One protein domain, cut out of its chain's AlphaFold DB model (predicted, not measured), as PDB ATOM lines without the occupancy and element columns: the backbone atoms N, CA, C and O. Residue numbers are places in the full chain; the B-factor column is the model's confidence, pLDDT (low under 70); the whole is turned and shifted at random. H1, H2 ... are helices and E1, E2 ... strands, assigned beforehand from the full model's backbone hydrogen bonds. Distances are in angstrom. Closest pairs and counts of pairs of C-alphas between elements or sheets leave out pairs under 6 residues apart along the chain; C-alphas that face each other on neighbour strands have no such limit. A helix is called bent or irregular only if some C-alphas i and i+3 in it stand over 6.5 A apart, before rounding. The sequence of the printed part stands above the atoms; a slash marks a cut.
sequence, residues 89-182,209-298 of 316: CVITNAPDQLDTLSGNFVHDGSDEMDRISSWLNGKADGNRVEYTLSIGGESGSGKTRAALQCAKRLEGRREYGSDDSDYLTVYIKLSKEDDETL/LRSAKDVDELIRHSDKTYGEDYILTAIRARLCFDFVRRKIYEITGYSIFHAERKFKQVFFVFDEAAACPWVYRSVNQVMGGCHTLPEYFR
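AT A GLANCE: This is residues 89 to 182 and 209 to 298 of the 316 residues of an uncharacterized protein of Angomonas deanei (UniProt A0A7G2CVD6). A small sheet of three parallel strands has helix H3 over one face and the last part of the long helix H5, residues 244 to 252, crossing over the other, while H2 packs on the end of H3. The rest of H5 runs on past the sheet to a second cluster, where H4 lies beside it in a helical hairpin and the short H6 and H7 pack on it. The printed part has 184 residues, with seven named helices and three named strands in the order E1 H1 H2 H3 E2 H4 H5 E3 H6 H7; the sheet's order is E1 E2 E3, and the class is mostly helix. The whole is compact, with a radius of gyration of the C-alphas of 17.4 A and spans of 51 by 40 by 35 A.

IN THESE COORDINATES: In the sheet, E1 is residues 89 to 92, 10.0 A long, and begins at C-alpha 89 at (-48.202, -13.269, -0.336). E2 is residues 167 to 173, 19.5 A, and E3 is residues 265 to 271, 19.1 A. H3, residues 143 to 153, measures 15.0 A and is only just irregular: C-alphas 148 and 151 are 6.8 A apart. H5, residues 228 to 252, is the longest helix at 36.1 A and ends at C-alpha 252 at (-47.403, -24.984, -2.074). H1 is residues 95 to 100, 8.7 A; H2 residues 111 to 120, 14.1 A; H4 residues 212 to 221, 14.5 A; H6 residues 277 to 283, 10.1 A. H7, residues 293 to 297, 7.0 A, ends at C-alpha 297 at (-56.483, -17.737, -14.513).

HOW THE PARTS SIT: E2 is the inner strand. E1 and E2 are parallel at 12 degrees, with N 91 and O 169 within hydrogen-bond range at 2.9 A. E2 and E3 are parallel at 14 degrees, with N 170 and O 267 at 2.8 A and N 269 and O 170 at 2.8 A. E1, the helices H1 H2 H3 and E2 form a strand-helix-strand unit, two parallel neighbour strands with helices between them in the chain. H3 and H5 lie on opposite faces of the sheet, giving three layers, helices on both faces of a sheet. H3 is over E2 and E3 at a height over the sheet of 9.5 A and runs along the strands, at 0 degrees to E3 on the local plane; the closest C-alphas of H3 and E3 are those of Ala 147 and Val 269, 6.7 A. H5 has a height over the sheet of 12.8 A and runs across the strands, at 80 degrees to E1 on the local plane. H1 only grazes the sheet with residues 95 to 98. H2 is not on the sheet and touches H3 at a steep tilt of 54 degrees, closest at the C-alphas of Ser 117 and Arg 153, 5.9 A. H5 is the hub, touching three helices. H4 and H5, a hairpin, touch through residues 229 to 240 of H5, at a shallow tilt of 25 degrees, opposite ways; their closest C-alphas are those of Ala 212 and Arg 236, 5.9 A. H6 touches H5 about perpendicular at 88 degrees, with the C-alphas of Ala 237 and Ser 282 closest at 5.1 A. H7 touches H5, with the C-alphas of Ala 237 and Leu 293 closest at 6.3 A. H3 and H5 are apart. Every O i to N i+4 pair is within hydrogen-bond range in H1, H2, H4, H5 and H6; H3 has 5 of 7, and H7 0 of 1 beside 2 of 2 O i to N i+3 pairs.

THE WHOLE: The C-alphas farthest apart are those of Ser 162 and Asp 223, 54.0 A. Residues 183 to 208 are not printed, and C-alphas 182 and 209 are 7.3 A apart across that cut. The links H2 to H3, H3 to E2 and H5 to E3 are long. Residues 136 to 141 stand free, as do 221 to 227, of which 221 belongs to H4. The mean pLDDT of the printed part is 77.7; 43 residues are under 70, among them 102 to 109, 124 to 131, 222 to 228 and 284 to 298.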
ATOM      1  N   CYS A  89     -48.488 -11.844  -0.239       89.25
ATOM      2  CA  CYS A  89     -48.202 -13.269  -0.336       89.25
ATOM      3  C   CYS A  89     -47.240 -13.494  -1.507       89.25
ATOM      4  O   CYS A  89     -47.487 -12.983  -2.600       89.25
ATOM      5  N   VAL A  90     -46.164 -14.257  -1.303       90.56
ATOM      6  CA  VAL A  90     -45.176 -14.562  -2.344       90.56
ATOM      7  C   VAL A  90     -44.982 -16.070  -2.474       90.56
ATOM      8  O   VAL A  90     -44.448 -16.717  -1.577       90.56
ATOM      9  N   ILE A  91     -45.381 -16.622  -3.619       91.12
ATOM     10  CA  ILE A  91     -45.046 -17.994  -4.027       91.12
ATOM     11  C   ILE A  91     -43.736 -17.936  -4.810       91.12
ATOM     12  O   ILE A  91     -43.648 -17.166  -5.768       91.12
ATOM     13  N   THR A  92     -42.733 -18.744  -4.447       93.06
ATOM     14  CA  THR A  92     -41.459 -18.776  -5.178       93.06
ATOM     15  C   THR A  92     -40.734 -20.123  -5.190       93.06
ATOM     16  O   THR A  92     -40.789 -20.869  -4.218       93.06
ATOM     17  N   ASN A  93     -40.022 -20.402  -6.288       92.25
ATOM     18  CA  ASN A  93     -39.045 -21.488  -6.424       92.25
ATOM     19  C   ASN A  93     -37.586 -21.059  -6.148       92.25
ATOM     20  O   ASN A  93     -36.682 -21.867  -6.340       92.25
ATOM     21  N   ALA A  94     -37.343 -19.808  -5.749       90.56
ATOM     22  CA  ALA A  94     -36.016 -19.252  -5.470       90.56
ATOM     23  C   ALA A  94     -36.035 -18.413  -4.170       90.56
ATOM     24  O   ALA A  94     -35.849 -17.191  -4.207       90.56
ATOM     25  N   PRO A  95     -36.336 -19.039  -3.012       87.00
ATOM     26  CA  PRO A  95     -36.473 -18.333  -1.737       87.00
ATOM     27  C   PRO A  95     -35.173 -17.651  -1.288       87.00
ATOM     28  O   PRO A  95     -35.213 -16.537  -0.779       87.00
ATOM     29  N   ASP A  96     -34.028 -18.267  -1.562       86.94
ATOM     30  CA  ASP A  96     -32.677 -17.763  -1.302       86.94
ATOM     31  C   ASP A  96     -32.397 -16.422  -2.002       86.94
ATOM     32  O   ASP A  96     -31.834 -15.493  -1.413       86.94
ATOM     33  N   GLN A  97     -32.853 -16.278  -3.248       83.19
ATOM     34  CA  GLN A  97     -32.742 -15.017  -3.975       83.19
ATOM     35  C   GLN A  97     -33.624 -13.934  -3.349       83.19
ATOM     36  O   GLN A  97     -33.192 -12.786  -3.240       83.19
ATOM     37  N   LEU A  98     -34.838 -14.283  -2.913       82.69
ATOM     38  CA  LEU A  98     -35.723 -13.330  -2.243       82.69
ATOM     39  C   LEU A  98     -35.183 -12.891  -0.883       82.69
ATOM     40  O   LEU A  98     -35.278 -11.710  -0.554       82.69
ATOM     41  N   ASP A  99     -34.583 -13.807  -0.128       78.56
ATOM     42  CA  ASP A  99     -33.972 -13.501   1.165       78.56
ATOM     43  C   ASP A  99     -32.744 -12.586   0.999       78.56
ATOM     44  O   ASP A  99     -32.472 -11.747   1.853       78.56
ATOM     45  N   THR A 100     -32.053 -12.660  -0.145       77.12
ATOM     46  CA  THR A 100     -30.951 -11.742  -0.492       77.12
ATOM     47  C   THR A 100     -31.447 -10.338  -0.872       77.12
ATOM     48  O   THR A 100     -30.716  -9.355  -0.749       77.12
ATOM     49  N   LEU A 101     -32.705 -10.193  -1.303       71.75
ATOM     50  CA  LEU A 101     -33.307  -8.909  -1.697       71.75
ATOM     51  C   LEU A 101     -33.789  -8.064  -0.494       71.75
ATOM     52  O   LEU A 101     -34.599  -7.151  -0.670       71.75
ATOM     53  N   SER A 102     -33.261  -8.316   0.710       52.44
ATOM     54  CA  SER A 102     -33.699  -7.824   2.031       52.44
ATOM     55  C   SER A 102     -33.526  -6.318   2.313       52.44
ATOM     56  O   SER A 102     -33.374  -5.908   3.462       52.44
ATOM     57  N   GLY A 103     -33.530  -5.461   1.294       58.12
ATOM     58  CA  GLY A 103     -33.439  -4.013   1.471       58.12
ATOM     59  C   GLY A 103     -34.806  -3.352   1.661       58.12
ATOM     60  O   GLY A 103     -35.744  -3.652   0.917       58.12
ATOM     61  N   ASN A 104     -34.880  -2.366   2.566       56.72
ATOM     62  CA  ASN A 104     -35.997  -1.414   2.656       56.72
ATOM     63  C   ASN A 104     -36.384  -0.909   1.267       56.72
ATOM     64  O   ASN A 104     -35.501  -0.674   0.436       56.72
ATOM     65  N   PHE A 105     -37.686  -0.754   1.015       58.59
ATOM     66  CA  PHE A 105     -38.198  -0.248  -0.256       58.59
ATOM     67  C   PHE A 105     -37.450   1.031  -0.641       58.59
ATOM     68  O   PHE A 105     -37.434   2.006   0.107       58.59
ATOM     69  N   VAL A 106     -36.771   1.006  -1.788       58.69
ATOM     70  CA  VAL A 106     -36.156   2.218  -2.318       58.69
ATOM     71  C   VAL A 106     -37.282   2.983  -2.988       58.69
ATOM     72  O   VAL A 106     -37.836   2.517  -3.986       58.69
ATOM     73  N   HIS A 107     -37.637   4.136  -2.421       60.38
ATOM     74  CA  HIS A 107     -38.433   5.138  -3.119       60.38
ATOM     75  C   HIS A 107     -37.575   5.716  -4.241       60.38
ATOM     76  O   HIS A 107     -36.957   6.767  -4.109       60.38
ATOM     77  N   ASP A 108     -37.475   4.947  -5.316       64.81
ATOM     78  CA  ASP A 108     -36.873   5.393  -6.552       64.81
ATOM     79  C   ASP A 108     -37.929   6.190  -7.324       64.81
ATOM     80  O   ASP A 108     -38.965   5.635  -7.717       64.81
ATOM     81  N   GLY A 109     -37.675   7.496  -7.433       65.62
ATOM     82  CA  GLY A 109     -38.446   8.469  -8.210       65.62
ATOM     83  C   GLY A 109     -37.871   8.673  -9.611       65.62
ATOM     84  O   GLY A 109     -37.955   9.771 -10.149       65.62
ATOM     85  N   SER A 110     -37.197   7.655 -10.152       77.50
ATOM     86  CA  SER A 110     -36.762   7.627 -11.544       77.50
ATOM     87  C   SER A 110     -37.950   7.592 -12.506       77.50
ATOM     88  O   SER A 110     -39.006   7.017 -12.216       77.50
ATOM     89  N   ASP A 111     -37.742   8.153 -13.697       80.31
ATOM     90  CA  ASP A 111     -38.730   8.159 -14.777       80.31
ATOM     91  C   ASP A 111     -39.176   6.731 -15.150       80.31
ATOM     92  O   ASP A 111     -40.340   6.507 -15.494       80.31
ATOM     93  N   GLU A 112     -38.281   5.736 -15.083       78.12
ATOM     94  CA  GLU A 112     -38.627   4.329 -15.309       78.12
ATOM     95  C   GLU A 112     -39.637   3.814 -14.285       78.12
ATOM     96  O   GLU A 112     -40.619   3.153 -14.636       78.12
ATOM     97  N   MET A 113     -39.410   4.123 -13.016       78.88
ATOM     98  CA  MET A 113     -40.260   3.678 -11.924       78.88
ATOM     99  C   MET A 113     -41.624   4.391 -11.941       78.88
ATOM    100  O   MET A 113     -42.644   3.761 -11.625       78.88
ATOM    101  N   ASP A 114     -41.677   5.644 -12.391       81.75
ATOM    102  CA  ASP A 114     -42.924   6.372 -12.653       81.75
ATOM    103  C   ASP A 114     -43.699   5.783 -13.836       81.75
ATOM    104  O   ASP A 114     -44.918   5.602 -13.752       81.75
ATOM    105  N   ARG A 115     -43.012   5.375 -14.909       81.12
ATOM    106  CA  ARG A 115     -43.635   4.654 -16.036       81.12
ATOM    107  C   ARG A 115     -44.199   3.304 -15.608       81.12
ATOM    108  O   ARG A 115     -45.311   2.967 -16.010       81.12
ATOM    109  N   ILE A 116     -43.475   2.553 -14.775       81.00
ATOM    110  CA  ILE A 116     -43.966   1.289 -14.203       81.00
ATOM    111  C   ILE A 116     -45.216   1.547 -13.358       81.00
ATOM    112  O   ILE A 116     -46.212   0.846 -13.514       81.00
ATOM    113  N   SER A 117     -45.197   2.573 -12.504       82.06
ATOM    114  CA  SER A 117     -46.358   2.957 -11.692       82.06
ATOM    115  C   SER A 117     -47.561   3.351 -12.557       82.06
ATOM    116  O   SER A 117     -48.674   2.873 -12.340       82.06
ATOM    117  N   SER A 118     -47.340   4.167 -13.588       81.69
ATOM    118  CA  SER A 118     -48.378   4.580 -14.533       81.69
ATOM    119  C   SER A 118     -48.975   3.383 -15.283       81.69
ATOM    120  O   SER A 118     -50.196   3.264 -15.384       81.69
ATOM    121  N   TRP A 119     -48.134   2.445 -15.732       81.62
ATOM    122  CA  TRP A 119     -48.575   1.201 -16.368       81.62
ATOM    123  C   TRP A 119     -49.419   0.337 -15.421       81.62
ATOM    124  O   TRP A 119     -50.520  -0.070 -15.785       81.62
ATOM    125  N   LEU A 120     -48.947   0.112 -14.188       80.56
ATOM    126  CA  LEU A 120     -49.645  -0.698 -13.178       80.56
ATOM    127  C   LEU A 120     -51.047  -0.173 -12.863       80.56
ATOM    128  O   LEU A 120     -51.963  -0.961 -12.632       80.56
ATOM    129  N   ASN A 121     -51.198   1.151 -12.855       80.50
ATOM    130  CA  ASN A 121     -52.435   1.835 -12.497       80.50
ATOM    131  C   ASN A 121     -53.298   2.206 -13.715       80.50
ATOM    132  O   ASN A 121     -54.293   2.913 -13.567       80.50
ATOM    133  N   GLY A 122     -52.938   1.738 -14.917       75.00
ATOM    134  CA  GLY A 122     -53.715   1.969 -16.139       75.00
ATOM    135  C   GLY A 122     -53.752   3.432 -16.589       75.00
ATOM    136  O   GLY A 122     -54.709   3.852 -17.234       75.00
ATOM    137  N   LYS A 123     -52.732   4.216 -16.228       76.31
ATOM    138  CA  LYS A 123     -52.596   5.647 -16.553       76.31
ATOM    139  C   LYS A 123     -51.697   5.919 -17.760       76.31
ATOM    140  O   LYS A 123     -51.521   7.075 -18.133       76.31
ATOM    141  N   ALA A 124     -51.111   4.880 -18.351       62.25
ATOM    142  CA  ALA A 124     -50.251   5.018 -19.517       62.25
ATOM    143  C   ALA A 124     -51.075   5.294 -20.789       62.25
ATOM    144  O   ALA A 124     -52.049   4.593 -21.075       62.25
ATOM    145  N   ASP A 125     -50.660   6.300 -21.562       51.47
ATOM    146  CA  ASP A 125     -51.277   6.663 -22.837       51.47
ATOM    147  C   ASP A 125     -51.115   5.544 -23.880       51.47
ATOM    148  O   ASP A 125     -50.002   5.160 -24.238       51.47
ATOM    149  N   GLY A 126     -52.236   5.079 -24.439       50.19
ATOM    150  CA  GLY A 126     -52.274   4.413 -25.743       50.19
ATOM    151  C   GLY A 126     -52.153   2.881 -25.757       50.19
ATOM    152  O   GLY A 126     -51.081   2.335 -25.962       50.19
ATOM    153  N   ASN A 127     -53.311   2.215 -25.700       42.41
ATOM    154  CA  ASN A 127     -53.694   0.983 -26.413       42.41
ATOM    155  C   ASN A 127     -52.720  -0.230 -26.499       42.41
ATOM    156  O   ASN A 127     -51.711  -0.212 -27.200       42.41
ATOM    157  N   ARG A 128     -53.255  -1.384 -26.045       40.91
ATOM    158  CA  ARG A 128     -53.129  -2.753 -26.625       40.91
ATOM    159  C   ARG A 128     -51.996  -3.713 -26.220       40.91
ATOM    160  O   ARG A 128     -51.920  -4.787 -26.812       40.91
ATOM    161  N   VAL A 129     -51.228  -3.467 -25.157       46.00
ATOM    162  CA  VAL A 129     -50.396  -4.530 -24.526       46.00
ATOM    163  C   VAL A 129     -50.674  -4.620 -23.018       46.00
ATOM    164  O   VAL A 129     -49.787  -4.582 -22.180       46.00
ATOM    165  N   GLU A 130     -51.953  -4.664 -22.646       57.25
ATOM    166  CA  GLU A 130     -52.441  -4.259 -21.312       57.25
ATOM    167  C   GLU A 130     -52.217  -5.255 -20.157       57.25
ATOM    168  O   GLU A 130     -52.726  -5.033 -19.062       57.25
ATOM    169  N   TYR A 131     -51.474  -6.353 -20.351       66.88
ATOM    170  CA  TYR A 131     -51.329  -7.384 -19.307       66.88
ATOM    171  C   TYR A 131     -49.896  -7.787 -18.954       66.88
ATOM    172  O   TYR A 131     -49.703  -8.388 -17.898       66.88
ATOM    173  N   THR A 132     -48.902  -7.456 -19.783       76.44
ATOM    174  CA  THR A 132     -47.518  -7.909 -19.574       76.44
ATOM    175  C   THR A 132     -46.555  -6.731 -19.598       76.44
ATOM    176  O   THR A 132     -46.482  -6.002 -20.584       76.44
ATOM    177  N   LEU A 133     -45.788  -6.576 -18.519       81.06
ATOM    178  CA  LEU A 133     -44.688  -5.623 -18.407       81.06
ATOM    179  C   LEU A 133     -43.367  -6.370 -18.592       81.06
ATOM    180  O   LEU A 133     -43.051  -7.277 -17.823       81.06
ATOM    181  N   SER A 134     -42.587  -5.976 -19.596       83.25
ATOM    182  CA  SER A 134     -41.234  -6.499 -19.805       83.25
ATOM    183  C   SER A 134     -40.205  -5.502 -19.269       83.25
ATOM    184  O   SER A 134     -40.138  -4.372 -19.747       83.25
ATOM    185  N   ILE A 135     -39.399  -5.922 -18.290       83.81
ATOM    186  CA  ILE A 135     -38.337  -5.102 -17.685       83.81
ATOM    187  C   ILE A 135     -36.982  -5.607 -18.192       83.81
ATOM    188  O   ILE A 135     -36.519  -6.677 -17.798       83.81
ATOM    189  N   GLY A 136     -36.360  -4.842 -19.088       83.75
ATOM    190  CA  GLY A 136     -35.016  -5.102 -19.612       83.75
ATOM    191  C   GLY A 136     -33.940  -4.312 -18.865       83.75
ATOM    192  O   GLY A 136     -34.233  -3.316 -18.211       83.75
ATOM    193  N   GLY A 137     -32.687  -4.759 -18.950       82.31
ATOM    194  CA  GLY A 137     -31.557  -4.094 -18.298       82.31
ATOM    195  C   GLY A 137     -30.380  -5.028 -18.040       82.31
ATOM    196  O   GLY A 137     -30.521  -6.255 -18.061       82.31
ATOM    197  N   GLU A 138     -29.217  -4.445 -17.774       83.62
ATOM    198  CA  GLU A 138     -27.974  -5.169 -17.504       83.62
ATOM    199  C   GLU A 138     -28.044  -6.001 -16.213       83.62
ATOM    200  O   GLU A 138     -28.934  -5.838 -15.368       83.62
ATOM    201  N   SER A 139     -27.125  -6.955 -16.058       79.62
ATOM    202  CA  SER A 139     -27.030  -7.726 -14.816       79.62
ATOM    203  C   SER A 139     -26.765  -6.790 -13.632       79.62
ATOM    204  O   SER A 139     -25.954  -5.876 -13.731       79.62
ATOM    205  N   GLY A 140     -27.483  -6.984 -12.524       78.56
ATOM    206  CA  GLY A 140     -27.384  -6.111 -11.348       78.56
ATOM    207  C   GLY A 140     -28.185  -4.804 -11.418       78.56
ATOM    208  O   GLY A 140     -28.257  -4.107 -10.414       78.56
ATOM    209  N   SER A 141     -28.877  -4.498 -12.524       79.81
ATOM    210  CA  SER A 141     -29.646  -3.246 -12.672       79.81
ATOM    211  C   SER A 141     -30.933  -3.161 -11.828       79.81
ATOM    212  O   SER A 141     -31.727  -2.244 -12.001       79.81
ATOM    213  N   GLY A 142     -31.198  -4.137 -10.954       80.56
ATOM    214  CA  GLY A 142     -32.367  -4.126 -10.068       80.56
ATOM    215  C   GLY A 142     -33.694  -4.593 -10.686       80.56
ATOM    216  O   GLY A 142     -34.727  -4.440 -10.040       80.56
ATOM    217  N   LYS A 143     -33.699  -5.213 -11.877       85.94
ATOM    218  CA  LYS A 143     -34.926  -5.678 -12.573       85.94
ATOM    219  C   LYS A 143     -35.854  -6.522 -11.698       85.94
ATOM    220  O   LYS A 143     -37.035  -6.214 -11.573       85.94
ATOM    221  N   THR A 144     -35.309  -7.560 -11.059       86.06
ATOM    222  CA  THR A 144     -36.061  -8.459 -10.171       86.06
ATOM    223  C   THR A 144     -36.719  -7.677  -9.039       86.06
ATOM    224  O   THR A 144     -37.886  -7.887  -8.716       86.06
ATOM    225  N   ARG A 145     -35.988  -6.712  -8.471       81.69
ATOM    226  CA  ARG A 145     -36.493  -5.854  -7.403       81.69
ATOM    227  C   ARG A 145     -37.630  -4.958  -7.892       81.69
ATOM    228  O   ARG A 145     -38.657  -4.898  -7.222       81.69
ATOM    229  N   ALA A 146     -37.482  -4.321  -9.053       80.44
ATOM    230  CA  ALA A 146     -38.528  -3.493  -9.656       80.44
ATOM    231  C   ALA A 146     -39.807  -4.303  -9.946       80.44
ATOM    232  O   ALA A 146     -40.909  -3.862  -9.619       80.44
ATOM    233  N   ALA A 147     -39.665  -5.525 -10.472       85.62
ATOM    234  CA  ALA A 147     -40.791  -6.418 -10.743       85.62
ATOM    235  C   ALA A 147     -41.537  -6.830  -9.460       85.62
ATOM    236  O   ALA A 147     -42.760  -6.729  -9.393       85.62
ATOM    237  N   LEU A 148     -40.816  -7.233  -8.408       83.88
ATOM    238  CA  LEU A 148     -41.419  -7.631  -7.125       83.88
ATOM    239  C   LEU A 148     -42.074  -6.456  -6.383       83.88
ATOM    240  O   LEU A 148     -43.029  -6.639  -5.631       83.88
ATOM    241  N   GLN A 149     -41.588  -5.237  -6.608       79.00
ATOM    242  CA  GLN A 149     -42.140  -4.020  -6.018       79.00
ATOM    243  C   GLN A 149     -43.433  -3.535  -6.680       79.00
ATOM    244  O   GLN A 149     -44.105  -2.668  -6.116       79.00
ATOM    245  N   CYS A 150     -43.821  -4.097  -7.828       79.69
ATOM    246  CA  CYS A 150     -45.023  -3.689  -8.551       79.69
ATOM    247  C   CYS A 150     -46.286  -3.755  -7.682       79.69
ATOM    248  O   CYS A 150     -47.078  -2.816  -7.676       79.69
ATOM    249  N   ALA A 151     -46.438  -4.800  -6.862       76.81
ATOM    250  CA  ALA A 151     -47.602  -4.934  -5.990       76.81
ATOM    251  C   ALA A 151     -47.748  -3.760  -5.004       76.81
ATOM    252  O   ALA A 151     -48.871  -3.389  -4.667       76.81
ATOM    253  N   LYS A 152     -46.636  -3.186  -4.518       77.88
ATOM    254  CA  LYS A 152     -46.644  -2.065  -3.559       77.88
ATOM    255  C   LYS A 152     -46.972  -0.719  -4.207       77.88
ATOM    256  O   LYS A 152     -47.345   0.207  -3.503       77.88
ATOM    257  N   ARG A 153     -46.841  -0.608  -5.531       78.50
ATOM    258  CA  ARG A 153     -47.058   0.631  -6.299       78.50
ATOM    259  C   ARG A 153     -48.493   0.794  -6.811       78.50
ATOM    260  O   ARG A 153     -48.781   1.734  -7.546       78.50
ATOM    261  N   LEU A 154     -49.391  -0.114  -6.436       79.31
ATOM    262  CA  LEU A 154     -50.809  -0.001  -6.756       79.31
ATOM    263  C   LEU A 154     -51.452   1.161  -5.998       79.31
ATOM    264  O   LEU A 154     -51.359   1.258  -4.774       79.31
ATOM    265  N   GLU A 155     -52.162   2.011  -6.725       75.31
ATOM    266  CA  GLU A 155     -52.926   3.106  -6.150       75.31
ATOM    267  C   GLU A 155     -54.054   2.592  -5.257       75.31
ATOM    268  O   GLU A 155     -54.725   1.601  -5.545       75.31
ATOM    269  N   GLY A 156     -54.261   3.278  -4.133       72.06
ATOM    270  CA  GLY A 156     -55.258   2.899  -3.132       72.06
ATOM    271  C   GLY A 156     -54.810   1.798  -2.169       72.06
ATOM    272  O   GLY A 156     -55.496   1.576  -1.169       72.06
ATOM    273  N   ARG A 157     -53.655   1.161  -2.399       75.75
ATOM    274  CA  ARG A 157     -53.016   0.287  -1.413       75.75
ATOM    275  C   ARG A 157     -52.307   1.137  -0.359       75.75
ATOM    276  O   ARG A 157     -51.540   2.038  -0.697       75.75
ATOM    277  N   ARG A 158     -52.557   0.865   0.924       67.69
ATOM    278  CA  ARG A 158     -51.815   1.516   2.013       67.69
ATOM    279  C   ARG A 158     -50.553   0.714   2.280       67.69
ATOM    280  O   ARG A 158     -50.628  -0.490   2.489       67.69
ATOM    281  N   GLU A 159     -49.404   1.376   2.282       64.00
ATOM    282  CA  GLU A 159     -48.152   0.726   2.663       64.00
ATOM    283  C   GLU A 159     -48.253   0.227   4.116       64.00
ATOM    284  O   GLU A 159     -48.664   0.989   4.995       64.00
ATOM    285  N   TYR A 160     -47.936  -1.051   4.357       63.47
ATOM    286  CA  TYR A 160     -48.115  -1.724   5.656       63.47
ATOM    287  C   TYR A 160     -49.570  -1.733   6.155       63.47
ATOM    288  O   TYR A 160     -49.838  -1.824   7.356       63.47
ATOM    289  N   GLY A 161     -50.530  -1.611   5.234       66.38
ATOM    290  CA  GLY A 161     -51.948  -1.733   5.526       66.38
ATOM    291  C   GLY A 161     -52.326  -3.166   5.892       66.38
ATOM    292  O   GLY A 161     -51.694  -4.133   5.474       66.38
ATOM    293  N   SER A 162     -53.421  -3.325   6.636       70.19
ATOM    294  CA  SER A 162     -53.987  -4.650   6.931       70.19
ATOM    295  C   SER A 162     -54.430  -5.419   5.676       70.19
ATOM    296  O   SER A 162     -54.694  -6.619   5.747       70.19
ATOM    297  N   ASP A 163     -54.500  -4.750   4.525       74.25
ATOM    298  CA  ASP A 163     -54.894  -5.300   3.234       74.25
ATOM    299  C   ASP A 163     -53.730  -5.807   2.368       74.25
ATOM    300  O   ASP A 163     -53.961  -6.321   1.277       74.25
ATOM    301  N   ASP A 164     -52.492  -5.740   2.859       79.50
ATOM    302  CA  ASP A 164     -51.302  -6.286   2.195       79.50
ATOM    303  C   ASP A 164     -51.442  -7.792   1.883       79.50
ATOM    304  O   ASP A 164     -51.081  -8.272   0.803       79.50
ATOM    305  N   SER A 165     -52.095  -8.534   2.780       81.94
ATOM    306  CA  SER A 165     -52.409  -9.961   2.603       81.94
ATOM    307  C   SER A 165     -53.432 -10.263   1.493       81.94
ATOM    308  O   SER A 165     -53.638 -11.429   1.151       81.94
ATOM    309  N   ASP A 166     -54.068  -9.245   0.903       85.81
ATOM    310  CA  ASP A 166     -55.003  -9.408  -0.217       85.81
ATOM    311  C   ASP A 166     -54.329  -9.331  -1.592       85.81
ATOM    312  O   ASP A 166     -55.008  -9.463  -2.615       85.81
ATOM    313  N   TYR A 167     -53.007  -9.182  -1.643       87.56
ATOM    314  CA  TYR A 167     -52.223  -9.203  -2.875       87.56
ATOM    315  C   TYR A 167     -51.349 -10.459  -2.936       87.56
ATOM    316  O   TYR A 167     -50.747 -10.864  -1.939       87.56
ATOM    317  N   LEU A 168     -51.256 -11.068  -4.119       89.31
ATOM    318  CA  LEU A 168     -50.434 -12.253  -4.366       89.31
ATOM    319  C   LEU A 168     -49.407 -11.969  -5.461       89.31
ATOM    320  O   LEU A 168     -49.744 -11.450  -6.522       89.31
ATOM    321  N   THR A 169     -48.165 -12.371  -5.225       91.38
ATOM    322  CA  THR A 169     -47.095 -12.397  -6.221       91.38
ATOM    323  C   THR A 169     -46.623 -13.834  -6.403       91.38
ATOM    324  O   THR A 169     -46.232 -14.502  -5.451       91.38
ATOM    325  N   VAL A 170     -46.660 -14.329  -7.632       92.25
ATOM    326  CA  VAL A 170     -46.095 -15.616  -8.033       92.25
ATOM    327  C   VAL A 170     -44.784 -15.319  -8.746       92.25
ATOM    328  O   VAL A 170     -44.789 -14.888  -9.897       92.25
ATOM    329  N   TYR A 171     -43.671 -15.497  -8.043       93.12
ATOM    330  CA  TYR A 171     -42.326 -15.247  -8.547       93.12
ATOM    331  C   TYR A 171     -41.663 -16.564  -8.954       93.12
ATOM    332  O   TYR A 171     -41.303 -17.381  -8.108       93.12
ATOM    333  N   ILE A 172     -41.502 -16.769 -10.258       94.19
ATOM    334  CA  ILE A 172     -40.872 -17.961 -10.824       94.19
ATOM    335  C   ILE A 172     -39.567 -17.535 -11.484       94.19
ATOM    336  O   ILE A 172     -39.575 -16.817 -12.486       94.19
ATOM    337  N   LYS A 173     -38.449 -18.008 -10.940       93.94
ATOM    338  CA  LYS A 173     -37.150 -17.921 -11.603       93.94
ATOM    339  C   LYS A 173     -37.056 -19.021 -12.647       93.94
ATOM    340  O   LYS A 173     -37.129 -20.201 -12.294       93.94
ATOM    341  N   LEU A 174     -36.928 -18.626 -13.908       94.31
ATOM    342  CA  LEU A 174     -36.842 -19.547 -15.030       94.31
ATOM    343  C   LEU A 174     -35.401 -20.000 -15.263       94.31
ATOM    344  O   LEU A 174     -34.432 -19.300 -14.969       94.31
ATOM    345  N   SER A 175     -35.279 -21.192 -15.820       93.75
ATOM    346  CA  SER A 175     -34.032 -21.826 -16.222       93.75
ATOM    347  C   SER A 175     -34.146 -22.344 -17.655       93.75
ATOM    348  O   SER A 175     -35.242 -22.495 -18.199       93.75
ATOM    349  N   LYS A 176     -33.008 -22.641 -18.284       92.62
ATOM    350  CA  LYS A 176     -32.989 -23.241 -19.629       92.62
ATOM    351  C   LYS A 176     -33.543 -24.667 -19.622       92.62
ATOM    352  O   LYS A 176     -33.994 -25.166 -20.652       92.62
ATOM    353  N   GLU A 177     -33.516 -25.329 -18.471       92.75
ATOM    354  CA  GLU A 177     -34.052 -26.665 -18.246       92.75
ATOM    355  C   GLU A 177     -35.581 -26.663 -18.144       92.75
ATOM    356  O   GLU A 177     -36.195 -27.684 -18.446       92.75
ATOM    357  N   ASP A 178     -36.202 -25.531 -17.796       93.88
ATOM    358  CA  ASP A 178     -37.654 -25.447 -17.647       93.88
ATOM    359  C   ASP A 178     -38.386 -25.722 -18.965       93.88
ATOM    360  O   ASP A 178     -38.134 -25.116 -20.014       93.88
ATOM    361  N   ASP A 179     -39.319 -26.661 -18.879       93.38
ATOM    362  CA  ASP A 179     -40.151 -27.137 -19.970       93.38
ATOM    363  C   ASP A 179     -41.437 -27.749 -19.403       93.38
ATOM    364  O   ASP A 179     -41.538 -28.015 -18.199       93.38
ATOM    365  N   GLU A 180     -42.411 -27.991 -20.270       92.81
ATOM    366  CA  GLU A 180     -43.645 -28.685 -19.930       92.81
ATOM    367  C   GLU A 180     -43.877 -29.837 -20.903       92.81
ATOM    368  O   GLU A 180     -44.006 -29.641 -22.111       92.81
ATOM    369  N   THR A 181     -43.935 -31.055 -20.366       90.44
ATOM    370  CA  THR A 181     -44.112 -32.266 -21.167       90.44
ATOM    371  C   THR A 181     -45.524 -32.341 -21.727       90.44
ATOM    372  O   THR A 181     -46.495 -32.210 -20.984       90.44
ATOM    373  N   LEU A 182     -45.650 -32.641 -23.016       86.31
ATOM    374  CA  LEU A 182     -46.928 -32.959 -23.658       86.31
ATOM    375  C   LEU A 182     -47.363 -34.408 -23.431       86.31
ATOM    376  O   LEU A 182     -48.543 -34.728 -23.572       86.31
ATOM    377  N   LEU A 209     -44.508 -34.086 -31.420       89.56
ATOM    378  CA  LEU A 209     -44.314 -33.011 -30.440       89.56
ATOM    379  C   LEU A 209     -44.376 -33.568 -29.014       89.56
ATOM    380  O   LEU A 209     -45.393 -34.128 -28.597       89.56
ATOM    381  N   ARG A 210     -43.313 -33.375 -28.221       91.06
ATOM    382  CA  ARG A 210     -43.185 -33.973 -26.876       91.06
ATOM    383  C   ARG A 210     -43.187 -32.957 -25.744       91.06
ATOM    384  O   ARG A 210     -43.412 -33.339 -24.591       91.06
ATOM    385  N   SER A 211     -42.971 -31.684 -26.042       93.06
ATOM    386  CA  SER A 211     -42.781 -30.633 -25.045       93.06
ATOM    387  C   SER A 211     -43.205 -29.246 -25.529       93.06
ATOM    388  O   SER A 211     -43.423 -29.025 -26.721       93.06
ATOM    389  N   ALA A 212     -43.296 -28.285 -24.608       91.94
ATOM    390  CA  ALA A 212     -43.564 -26.887 -24.939       91.94
ATOM    391  C   ALA A 212     -42.462 -26.270 -25.805       91.94
ATOM    392  O   ALA A 212     -42.766 -25.448 -26.673       91.94
ATOM    393  N   LYS A 213     -41.208 -26.690 -25.605       92.25
ATOM    394  CA  LYS A 213     -40.088 -26.309 -26.473       92.25
ATOM    395  C   LYS A 213     -40.277 -26.807 -27.903       92.25
ATOM    396  O   LYS A 213     -40.077 -26.016 -28.817       92.25
ATOM    397  N   ASP A 214     -40.726 -28.047 -28.097       91.38
ATOM    398  CA  ASP A 214     -40.965 -28.593 -29.444       91.38
ATOM    399  C   ASP A 214     -42.062 -27.808 -30.177       91.38
ATOM    400  O   ASP A 214     -41.901 -27.451 -31.343       91.38
ATOM    401  N   VAL A 215     -43.158 -27.478 -29.481       89.81
ATOM    402  CA  VAL A 215     -44.239 -26.649 -30.048       89.81
ATOM    403  C   VAL A 215     -43.719 -25.268 -30.433       89.81
ATOM    404  O   VAL A 215     -44.020 -24.760 -31.511       89.81
ATOM    405  N   ASP A 216     -42.954 -24.637 -29.547       89.00
ATOM    406  CA  ASP A 216     -42.430 -23.296 -29.774       89.00
ATOM    407  C   ASP A 216     -41.396 -23.253 -30.908       89.00
ATOM    408  O   ASP A 216     -41.377 -22.289 -31.676       89.00
ATOM    409  N   GLU A 217     -40.591 -24.303 -31.059       88.69
ATOM    410  CA  GLU A 217     -39.659 -24.452 -32.174       88.69
ATOM    411  C   GLU A 217     -40.398 -24.683 -33.497       88.69
ATOM    412  O   GLU A 217     -40.081 -24.040 -34.498       88.69
ATOM    413  N   LEU A 218     -41.457 -25.501 -33.501       87.00
ATOM    414  CA  LEU A 218     -42.289 -25.699 -34.688       87.00
ATOM    415  C   LEU A 218     -42.938 -24.387 -35.158       87.00
ATOM    416  O   LEU A 218     -42.905 -24.088 -36.348       87.00
ATOM    417  N   ILE A 219     -43.451 -23.558 -34.240       84.94
ATOM    418  CA  ILE A 219     -44.001 -22.225 -34.569       84.94
ATOM    419  C   ILE A 219     -42.944 -21.326 -35.230       84.94
ATOM    420  O   ILE A 219     -43.268 -20.496 -36.078       84.94
ATOM    421  N   ARG A 220     -41.667 -21.454 -34.848       80.88
ATOM    422  CA  ARG A 220     -40.581 -20.659 -35.446       80.88
ATOM    423  C   ARG A 220     -40.247 -21.087 -36.872       80.88
ATOM    424  O   ARG A 220     -39.748 -20.257 -37.632       80.88
ATOM    425  N   HIS A 221     -40.487 -22.352 -37.204       75.69
ATOM    426  CA  HIS A 221     -40.068 -22.972 -38.458       75.69
ATOM    427  C   HIS A 221     -41.213 -23.282 -39.429       75.69
ATOM    428  O   HIS A 221     -40.933 -23.692 -40.553       75.69
ATOM    429  N   SER A 222     -42.475 -23.080 -39.042       66.00
ATOM    430  CA  SER A 222     -43.620 -23.328 -39.917       66.00
ATOM    431  C   SER A 222     -43.774 -22.253 -41.001       66.00
ATOM    432  O   SER A 222     -43.725 -21.044 -40.741       66.00
ATOM    433  N   ASP A 223     -43.995 -22.703 -42.240       58.12
ATOM    434  CA  ASP A 223     -44.481 -21.845 -43.318       58.12
ATOM    435  C   ASP A 223     -45.925 -21.457 -42.985       58.12
ATOM    436  O   ASP A 223     -46.807 -22.295 -42.840       58.12
ATOM    437  N   LYS A 224     -46.141 -20.163 -42.750       58.09
ATOM    438  CA  LYS A 224     -47.299 -19.621 -42.026       58.09
ATOM    439  C   LYS A 224     -48.627 -19.804 -42.772       58.09
ATOM    440  O   LYS A 224     -49.111 -18.862 -43.405       58.09
ATOM    441  N   THR A 225     -49.272 -20.959 -42.646       56.62
ATOM    442  CA  THR A 225     -50.666 -21.130 -43.077       56.62
ATOM    443  C   THR A 225     -51.615 -20.591 -41.998       56.62
ATOM    444  O   THR A 225     -51.475 -20.875 -40.806       56.62
ATOM    445  N   TYR A 226     -52.581 -19.757 -42.402       47.78
ATOM    446  CA  TYR A 226     -53.483 -19.010 -41.512       47.78
ATOM    447  C   TYR A 226     -54.491 -19.957 -40.823       47.78
ATOM    448  O   TYR A 226     -55.617 -20.129 -41.280       47.78
ATOM    449  N   GLY A 227     -54.063 -20.625 -39.751       58.12
ATOM    450  CA  GLY A 227     -54.867 -21.575 -38.967       58.12
ATOM    451  C   GLY A 227     -54.021 -22.479 -38.064       58.12
ATOM    452  O   GLY A 227     -54.373 -22.698 -36.906       58.12
ATOM    453  N   GLU A 228     -52.859 -22.908 -38.554       65.81
ATOM    454  CA  GLU A 228     -51.919 -23.787 -37.835       65.81
ATOM    455  C   GLU A 228     -51.231 -23.024 -36.693       65.81
ATOM    456  O   GLU A 228     -51.134 -23.505 -35.563       65.81
ATOM    457  N   ASP A 229     -50.866 -21.767 -36.963       73.44
ATOM    458  CA  ASP A 229     -50.253 -20.850 -35.995       73.44
ATOM    459  C   ASP A 229     -51.162 -20.584 -34.782       73.44
ATOM    460  O   ASP A 229     -50.697 -20.503 -33.644       73.44
ATOM    461  N   TYR A 230     -52.486 -20.537 -34.989       77.69
ATOM    462  CA  TYR A 230     -53.448 -20.378 -33.896       77.69
ATOM    463  C   TYR A 230     -53.471 -21.603 -32.975       77.69
ATOM    464  O   TYR A 230     -53.429 -21.447 -31.753       77.69
ATOM    465  N   ILE A 231     -53.522 -22.811 -33.543       82.38
ATOM    466  CA  ILE A 231     -53.578 -24.059 -32.772       82.38
ATOM    467  C   ILE A 231     -52.290 -24.237 -31.971       82.38
ATOM    468  O   ILE A 231     -52.351 -24.433 -30.756       82.38
ATOM    469  N   LEU A 232     -51.130 -24.104 -32.615       84.12
ATOM    470  CA  LEU A 232     -49.837 -24.251 -31.948       84.12
ATOM    471  C   LEU A 232     -49.634 -23.175 -30.874       84.12
ATOM    472  O   LEU A 232     -49.204 -23.484 -29.760       84.12
ATOM    473  N   THR A 233     -50.025 -21.927 -31.146       82.25
ATOM    474  CA  THR A 233     -49.978 -20.851 -30.145       82.25
ATOM    475  C   THR A 233     -50.898 -21.138 -28.957       82.25
ATOM    476  O   THR A 233     -50.505 -20.910 -27.809       82.25
ATOM    477  N   ALA A 234     -52.094 -21.687 -29.193       81.19
ATOM    478  CA  ALA A 234     -53.010 -22.089 -28.128       81.19
ATOM    479  C   ALA A 234     -52.454 -23.256 -27.295       81.19
ATOM    480  O   ALA A 234     -52.545 -23.218 -26.065       81.19
ATOM    481  N   ILE A 235     -51.831 -24.257 -27.930       86.50
ATOM    482  CA  ILE A 235     -51.143 -25.353 -27.230       86.50
ATOM    483  C   ILE A 235     -50.012 -24.787 -26.367       86.50
ATOM    484  O   ILE A 235     -49.972 -25.063 -25.168       86.50
ATOM    485  N   ARG A 236     -49.142 -23.935 -26.925       87.88
ATOM    486  CA  ARG A 236     -48.034 -23.308 -26.188       87.88
ATOM    487  C   ARG A 236     -48.535 -22.521 -24.969       87.88
ATOM    488  O   ARG A 236     -48.019 -22.695 -23.866       87.88
ATOM    489  N   ALA A 237     -49.589 -21.718 -25.130       82.94
ATOM    490  CA  ALA A 237     -50.186 -20.960 -24.029       82.94
ATOM    491  C   ALA A 237     -50.782 -21.871 -22.938       82.94
ATOM    492  O   ALA A 237     -50.654 -21.581 -21.744       82.94
ATOM    493  N   ARG A 238     -51.400 -22.994 -23.322       85.38
ATOM    494  CA  ARG A 238     -51.925 -23.999 -22.384       85.38
ATOM    495  C   ARG A 238     -50.832 -24.742 -21.635       85.38
ATOM    496  O   ARG A 238     -50.970 -24.955 -20.434       85.38
ATOM    497  N   LEU A 239     -49.737 -25.069 -22.305       89.44
ATOM    498  CA  LEU A 239     -48.562 -25.641 -21.659       89.44
ATOM    499  C   LEU A 239     -47.931 -24.654 -20.678       89.44
ATOM    500  O   LEU A 239     -47.579 -25.041 -19.570       89.44
ATOM    501  N   CYS A 240     -47.878 -23.363 -21.015       89.00
ATOM    502  CA  CYS A 240     -47.432 -22.330 -20.077       89.00
ATOM    503  C   CYS A 240     -48.345 -22.235 -18.850       89.00
ATOM    504  O   CYS A 240     -47.862 -22.091 -17.727       89.00
ATOM    505  N   PHE A 241     -49.660 -22.342 -19.039       86.56
ATOM    506  CA  PHE A 241     -50.605 -22.413 -17.929       86.56
ATOM    507  C   PHE A 241     -50.336 -23.629 -17.037       86.56
ATOM    508  O   PHE A 241     -50.195 -23.476 -15.825       86.56
ATOM    509  N   ASP A 242     -50.212 -24.819 -17.625       87.94
ATOM    510  CA  ASP A 242     -49.939 -26.052 -16.887       87.94
ATOM    511  C   ASP A 242     -48.596 -26.000 -16.147       87.94
ATOM    512  O   ASP A 242     -48.537 -26.374 -14.977       87.94
ATOM    513  N   PHE A 243     -47.557 -25.448 -16.775       92.12
ATOM    514  CA  PHE A 243     -46.253 -25.201 -16.162       92.12
ATOM    515  C   PHE A 243     -46.366 -24.327 -14.912       92.12
ATOM    516  O   PHE A 243     -45.883 -24.698 -13.844       92.12
ATOM    517  N   VAL A 244     -47.054 -23.184 -15.010       90.50
ATOM    518  CA  VAL A 244     -47.253 -22.279 -13.867       90.50
ATOM    519  C   VAL A 244     -48.031 -22.979 -12.757       90.50
ATOM    520  O   VAL A 244     -47.661 -22.878 -11.587       90.50
ATOM    521  N   ARG A 245     -49.087 -23.724 -13.105       88.69
ATOM    522  CA  ARG A 245     -49.855 -24.500 -12.123       88.69
ATOM    523  C   ARG A 245     -48.989 -25.543 -11.430       88.69
ATOM    524  O   ARG A 245     -49.073 -25.675 -10.211       88.69
ATOM    525  N   ARG A 246     -48.161 -26.259 -12.186       90.81
ATOM    526  CA  ARG A 246     -47.240 -27.256 -11.652       90.81
ATOM    527  C   ARG A 246     -46.216 -26.617 -10.717       90.81
ATOM    528  O   ARG A 246     -46.058 -27.116  -9.613       90.81
ATOM    529  N   LYS A 247     -45.615 -25.479 -11.083       92.69
ATOM    530  CA  LYS A 247     -44.697 -24.738 -10.199       92.69
ATOM    531  C   LYS A 247     -45.375 -24.306  -8.900       92.69
ATOM    532  O   LYS A 247     -44.822 -24.511  -7.827       92.69
ATOM    533  N   ILE A 248     -46.591 -23.762  -8.971       90.12
ATOM    534  CA  ILE A 248     -47.361 -23.407  -7.770       90.12
ATOM    535  C   ILE A 248     -47.618 -24.649  -6.906       90.12
ATOM    536  O   ILE A 248     -47.435 -24.585  -5.694       90.12
ATOM    537  N   TYR A 249     -48.005 -25.778  -7.507       88.94
ATOM    538  CA  TYR A 249     -48.207 -27.035  -6.784       88.94
ATOM    539  C   TYR A 249     -46.915 -27.543  -6.130       88.94
ATOM    540  O   TYR A 249     -46.938 -27.882  -4.953       88.94
ATOM    541  N   GLU A 250     -45.792 -27.547  -6.847       89.38
ATOM    542  CA  GLU A 250     -44.481 -27.966  -6.328       89.38
ATOM    543  C   GLU A 250     -44.055 -27.133  -5.107       89.38
ATOM    544  O   GLU A 250     -43.452 -27.669  -4.181       89.38
ATOM    545  N   ILE A 251     -44.401 -25.840  -5.076       88.00
ATOM    546  CA  ILE A 251     -44.052 -24.926  -3.979       88.00
ATOM    547  C   ILE A 251     -45.036 -25.027  -2.804       88.00
ATOM    548  O   ILE A 251     -44.631 -24.958  -1.647       88.00
ATOM    549  N   THR A 252     -46.337 -25.142  -3.086       84.38
ATOM    550  CA  THR A 252     -47.403 -24.984  -2.074       84.38
ATOM    551  C   THR A 252     -48.023 -26.306  -1.623       84.38
ATOM    552  O   THR A 252     -48.715 -26.350  -0.613       84.38
ATOM    553  N   GLY A 253     -47.847 -27.383  -2.390       80.94
ATOM    554  CA  GLY A 253     -48.556 -28.651  -2.209       80.94
ATOM    555  C   GLY A 253     -50.041 -28.614  -2.600       80.94
ATOM    556  O   GLY A 253     -50.718 -29.638  -2.504       80.94
ATOM    557  N   TYR A 254     -50.567 -27.477  -3.073       76.00
ATOM    558  CA  TYR A 254     -51.978 -27.320  -3.438       76.00
ATOM    559  C   TYR A 254     -52.210 -27.535  -4.928       76.00
ATOM    560  O   TYR A 254     -51.624 -26.860  -5.765       76.00
ATOM    561  N   SER A 255     -53.086 -28.473  -5.282       69.88
ATOM    562  CA  SER A 255     -53.450 -28.758  -6.682       69.88
ATOM    563  C   SER A 255     -54.758 -28.077  -7.112       69.88
ATOM    564  O   SER A 255     -55.039 -27.930  -8.311       69.88
ATOM    565  N   ILE A 256     -55.551 -27.634  -6.130       71.75
ATOM    566  CA  ILE A 256     -56.851 -26.985  -6.306       71.75
ATOM    567  C   ILE A 256     -56.705 -25.499  -5.983       71.75
ATOM    568  O   ILE A 256     -56.576 -25.110  -4.828       71.75
ATOM    569  N   PHE A 257     -56.766 -24.653  -7.011       76.25
ATOM    570  CA  PHE A 257     -56.677 -23.193  -6.869       76.25
ATOM    571  C   PHE A 257     -58.064 -22.584  -6.663       76.25
ATOM    572  O   PHE A 257     -58.534 -21.772  -7.463       76.25
ATOM    573  N   HIS A 258     -58.763 -23.044  -5.629       74.56
ATOM    574  CA  HIS A 258     -60.047 -22.481  -5.233       74.56
ATOM    575  C   HIS A 258     -59.842 -21.500  -4.084       74.56
ATOM    576  O   HIS A 258     -59.224 -21.860  -3.093       74.56
ATOM    577  N   ALA A 259     -60.346 -20.277  -4.260       75.56
ATOM    578  CA  ALA A 259     -60.311 -19.212  -3.269       75.56
ATOM    579  C   ALA A 259     -61.746 -18.738  -2.986       75.56
ATOM    580  O   ALA A 259     -62.371 -18.139  -3.872       75.56
ATOM    581  N   GLU A 260     -62.257 -18.971  -1.779       77.00
ATOM    582  CA  GLU A 260     -63.488 -18.371  -1.261       77.00
ATOM    583  C   GLU A 260     -63.295 -16.859  -1.154       77.00
ATOM    584  O   GLU A 260     -64.066 -16.079  -1.727       77.00
ATOM    585  N   ARG A 261     -62.192 -16.443  -0.513       80.81
ATOM    586  CA  ARG A 261     -61.761 -15.043  -0.466       80.81
ATOM    587  C   ARG A 261     -60.621 -14.793  -1.446       80.81
ATOM    588  O   ARG A 261     -59.442 -14.968  -1.133       80.81
ATOM    589  N   LYS A 262     -60.994 -14.314  -2.633       83.62
ATOM    590  CA  LYS A 262     -60.069 -13.972  -3.722       83.62
ATOM    591  C   LYS A 262     -59.082 -12.871  -3.325       83.62
ATOM    592  O   LYS A 262     -59.430 -11.954  -2.587       83.62
ATOM    593  N   PHE A 263     -57.877 -12.943  -3.885       85.31
ATOM    594  CA  PHE A 263     -56.930 -11.829  -3.882       85.31
ATOM    595  C   PHE A 263     -57.471 -10.672  -4.731       85.31
ATOM    596  O   PHE A 263     -58.102 -10.902  -5.767       85.31
ATOM    597  N   LYS A 264     -57.201  -9.433  -4.310       85.38
ATOM    598  CA  LYS A 264     -57.523  -8.215  -5.066       85.38
ATOM    599  C   LYS A 264     -56.779  -8.189  -6.401       85.38
ATOM    600  O   LYS A 264     -57.362  -7.828  -7.418       85.38
ATOM    601  N   GLN A 265     -55.512  -8.608  -6.400       83.81
ATOM    602  CA  GLN A 265     -54.690  -8.716  -7.603       83.81
ATOM    603  C   GLN A 265     -53.620  -9.802  -7.449       83.81
ATOM    604  O   GLN A 265     -53.105 -10.031  -6.351       83.81
ATOM    605  N   VAL A 266     -53.299 -10.463  -8.564       85.19
ATOM    606  CA  VAL A 266     -52.257 -11.490  -8.657       85.19
ATOM    607  C   VAL A 266     -51.231 -11.059  -9.701       85.19
ATOM    608  O   VAL A 266     -51.593 -10.805 -10.849       85.19
ATOM    609  N   PHE A 267     -49.965 -11.000  -9.306       87.38
ATOM    610  CA  PHE A 267     -48.837 -10.693 -10.180       87.38
ATOM    611  C   PHE A 267     -48.073 -11.968 -10.507       87.38
ATOM    612  O   PHE A 267     -47.628 -12.660  -9.598       87.38
ATOM    613  N   PHE A 268     -47.887 -12.265 -11.789       89.38
ATOM    614  CA  PHE A 268     -46.973 -13.315 -12.230       89.38
ATOM    615  C   PHE A 268     -45.665 -12.662 -12.666       89.38
ATOM    616  O   PHE A 268     -45.649 -11.876 -13.612       89.38
ATOM    617  N   VAL A 269     -44.579 -12.973 -11.965       91.12
ATOM    618  CA  VAL A 269     -43.241 -12.448 -12.238       91.12
ATOM    619  C   VAL A 269     -42.367 -13.600 -12.713       91.12
ATOM    620  O   VAL A 269     -42.027 -14.491 -11.937       91.12
ATOM    621  N   PHE A 270     -42.014 -13.569 -13.995       91.81
ATOM    622  CA  PHE A 270     -41.119 -14.531 -14.630       91.81
ATOM    623  C   PHE A 270     -39.719 -13.929 -14.739       91.81
ATOM    624  O   PHE A 270     -39.468 -13.090 -15.606       91.81
ATOM    625  N   ASP A 271     -38.823 -14.331 -13.841       91.50
ATOM    626  CA  ASP A 271     -37.427 -13.889 -13.866       91.50
ATOM    627  C   ASP A 271     -36.602 -14.744 -14.819       91.50
ATOM    628  O   ASP A 271     -36.936 -15.906 -15.055       91.50
ATOM    629  N   GLU A 272     -35.524 -14.175 -15.355       89.69
ATOM    630  CA  GLU A 272     -34.664 -14.836 -16.346       89.69
ATOM    631  C   GLU A 272     -35.452 -15.375 -17.559       89.69
ATOM    632  O   GLU A 272     -35.117 -16.399 -18.152       89.69
ATOM    633  N   ALA A 273     -36.508 -14.666 -17.977       87.00
ATOM    634  CA  ALA A 273     -37.387 -15.090 -19.072       87.00
ATOM    635  C   ALA A 273     -36.655 -15.336 -20.404       87.00
ATOM    636  O   ALA A 273     -37.110 -16.131 -21.225       87.00
ATOM    637  N   ALA A 274     -35.493 -14.708 -20.607       84.94
ATOM    638  CA  ALA A 274     -34.626 -14.964 -21.754       84.94
ATOM    639  C   ALA A 274     -34.083 -16.407 -21.792       84.94
ATOM    640  O   ALA A 274     -33.876 -16.946 -22.879       84.94
ATOM    641  N   ALA A 275     -33.894 -17.051 -20.634       88.44
ATOM    642  CA  ALA A 275     -33.477 -18.450 -20.543       88.44
ATOM    643  C   ALA A 275     -34.587 -19.423 -20.970       88.44
ATOM    644  O   ALA A 275     -34.294 -20.559 -21.340       88.44
ATOM    645  N   CYS A 276     -35.846 -18.976 -20.970       90.50
ATOM    646  CA  CYS A 276     -37.011 -19.792 -21.300       90.50
ATOM    647  C   CYS A 276     -37.903 -19.093 -22.352       90.50
ATOM    648  O   CYS A 276     -38.994 -18.597 -22.043       90.50
ATOM    649  N   PRO A 277     -37.457 -19.034 -23.626       87.81
ATOM    650  CA  PRO A 277     -38.116 -18.234 -24.660       87.81
ATOM    651  C   PRO A 277     -39.578 -18.612 -24.930       87.81
ATOM    652  O   PRO A 277     -40.375 -17.742 -25.289       87.81
ATOM    653  N   TRP A 278     -39.937 -19.885 -24.747       88.62
ATOM    654  CA  TRP A 278     -41.297 -20.375 -24.953       88.62
ATOM    655  C   TRP A 278     -42.276 -19.799 -23.912       88.62
ATOM    656  O   TRP A 278     -43.398 -19.434 -24.270       88.62
ATOM    657  N   VAL A 279     -41.848 -19.614 -22.651       89.06
ATOM    658  CA  VAL A 279     -42.638 -18.920 -21.614       89.06
ATOM    659  C   VAL A 279     -42.766 -17.445 -21.966       89.06
ATOM    660  O   VAL A 279     -43.879 -16.923 -22.010       89.06
ATOM    661  N   TYR A 280     -41.652 -16.785 -22.306       84.56
ATOM    662  CA  TYR A 280     -41.647 -15.374 -22.708       84.56
ATOM    663  C   TYR A 280     -42.635 -15.091 -23.855       84.56
ATOM    664  O   TYR A 280     -43.405 -14.134 -23.785       84.56
ATOM    665  N   ARG A 281     -42.661 -15.941 -24.890       82.62
ATOM    666  CA  ARG A 281     -43.596 -15.830 -26.026       82.62
ATOM    667  C   ARG A 281     -45.034 -16.224 -25.689       82.62
ATOM    668  O   ARG A 281     -45.953 -15.809 -26.383       82.62
ATOM    669  N   SER A 282     -45.244 -17.018 -24.643       82.44
ATOM    670  CA  SER A 282     -46.589 -17.358 -24.164       82.44
ATOM    671  C   SER A 282     -47.245 -16.206 -23.402       82.44
ATOM    672  O   SER A 282     -48.469 -16.083 -23.412       82.44
ATOM    673  N   VAL A 283     -46.440 -15.368 -22.738       76.31
ATOM    674  CA  VAL A 283     -46.923 -14.224 -21.942       76.31
ATOM    675  C   VAL A 283     -46.927 -12.911 -22.718       76.31
ATOM    676  O   VAL A 283     -47.778 -12.056 -22.471       76.31
ATOM    677  N   ASN A 284     -46.009 -12.740 -23.669       69.00
ATOM    678  CA  ASN A 284     -45.991 -11.600 -24.576       69.00
ATOM    679  C   ASN A 284     -46.744 -11.979 -25.845       69.00
ATOM    680  O   ASN A 284     -46.260 -12.779 -26.641       69.00
ATOM    681  N   GLN A 285     -47.938 -11.413 -26.023       55.38
ATOM    682  CA  GLN A 285     -48.743 -11.623 -27.222       55.38
ATOM    683  C   GLN A 285     -47.954 -11.221 -28.471       55.38
ATOM    684  O   GLN A 285     -47.871 -10.044 -28.819       55.38
ATOM    685  N   VAL A 286     -47.421 -12.204 -29.187       39.53
ATOM    686  CA  VAL A 286     -47.055 -12.030 -30.587       39.53
ATOM    687  C   VAL A 286     -48.215 -12.595 -31.403       39.53
ATOM    688  O   VAL A 286     -48.290 -13.790 -31.636       39.53
ATOM    689  N   MET A 287     -49.114 -11.688 -31.796       37.66
ATOM    690  CA  MET A 287     -50.060 -11.794 -32.918       37.66
ATOM    691  C   MET A 287     -51.242 -12.788 -32.794       37.66
ATOM    692  O   MET A 287     -51.098 -13.999 -32.819       37.66
ATOM    693  N   GLY A 288     -52.467 -12.246 -32.775       37.62
ATOM    694  CA  GLY A 288     -53.654 -12.877 -33.382       37.62
ATOM    695  C   GLY A 288     -54.431 -13.957 -32.611       37.62
ATOM    696  O   GLY A 288     -55.538 -14.289 -33.030       37.62
ATOM    697  N   GLY A 289     -53.929 -14.492 -31.497       40.75
ATOM    698  CA  GLY A 289     -54.624 -15.545 -30.742       40.75
ATOM    699  C   GLY A 289     -55.666 -15.017 -29.745       40.75
ATOM    700  O   GLY A 289     -55.344 -14.227 -28.866       40.75
ATOM    701  N   CYS A 290     -56.906 -15.513 -29.810       43.47
ATOM    702  CA  CYS A 290     -57.997 -15.209 -28.864       43.47
ATOM    703  C   CYS A 290     -57.815 -15.809 -27.449       43.47
ATOM    704  O   CYS A 290     -58.813 -16.030 -26.764       43.47
ATOM    705  N   HIS A 291     -56.588 -16.162 -27.051       49.06
ATOM    706  CA  HIS A 291     -56.285 -16.870 -25.808       49.06
ATOM    707  C   HIS A 291     -55.039 -16.301 -25.136       49.06
ATOM    708  O   HIS A 291     -53.941 -16.388 -25.681       49.06
ATOM    709  N   THR A 292     -55.203 -15.746 -23.939       51.12
ATOM    710  CA  THR A 292     -54.101 -15.166 -23.158       51.12
ATOM    711  C   THR A 292     -53.903 -15.927 -21.848       51.12
ATOM    712  O   THR A 292     -54.865 -16.426 -21.266       51.12
ATOM    713  N   LEU A 293     -52.665 -16.025 -21.341       52.09
ATOM    714  CA  LEU A 293     -52.398 -16.671 -20.044       52.09
ATOM    715  C   LEU A 293     -53.298 -16.117 -18.911       52.09
ATOM    716  O   LEU A 293     -53.862 -16.924 -18.165       52.09
ATOM    717  N   PRO A 294     -53.542 -14.791 -18.807       54.44
ATOM    718  CA  PRO A 294     -54.513 -14.245 -17.861       54.44
ATOM    719  C   PRO A 294     -55.946 -14.775 -18.033       54.44
ATOM    720  O   PRO A 294     -56.644 -14.940 -17.035       54.44
ATOM    721  N   GLU A 295     -56.409 -15.074 -19.252       56.25
ATOM    722  CA  GLU A 295     -57.749 -15.648 -19.480       56.25
ATOM    723  C   GLU A 295     -57.909 -17.048 -18.886       56.25
ATOM    724  O   GLU A 295     -59.025 -17.428 -18.535       56.25
ATOM    725  N   TYR A 296     -56.819 -17.801 -18.724       51.69
ATOM    726  CA  TYR A 296     -56.859 -19.122 -18.094       51.69
ATOM    727  C   TYR A 296     -56.880 -19.073 -16.563       51.69
ATOM    728  O   TYR A 296     -57.343 -20.024 -15.933       51.69
ATOM    729  N   PHE A 297     -56.427 -17.967 -15.963       50.66
ATOM    730  CA  PHE A 297     -56.483 -17.737 -14.513       50.66
ATOM    731  C   PHE A 297     -57.679 -16.880 -14.076       50.66
ATOM    732  O   PHE A 297     -58.029 -16.868 -12.894       50.66
ATOM    733  N   ARG A 298     -58.344 -16.181 -15.003       49.09
ATOM    734  CA  ARG A 298     -59.626 -15.530 -14.723       49.09
ATOM    735  C   ARG A 298     -60.715 -16.598 -14.560       49.09
ATOM    736  O   ARG A 298     -60.733 -17.576 -15.306       49.09
TER     737      ARG A 298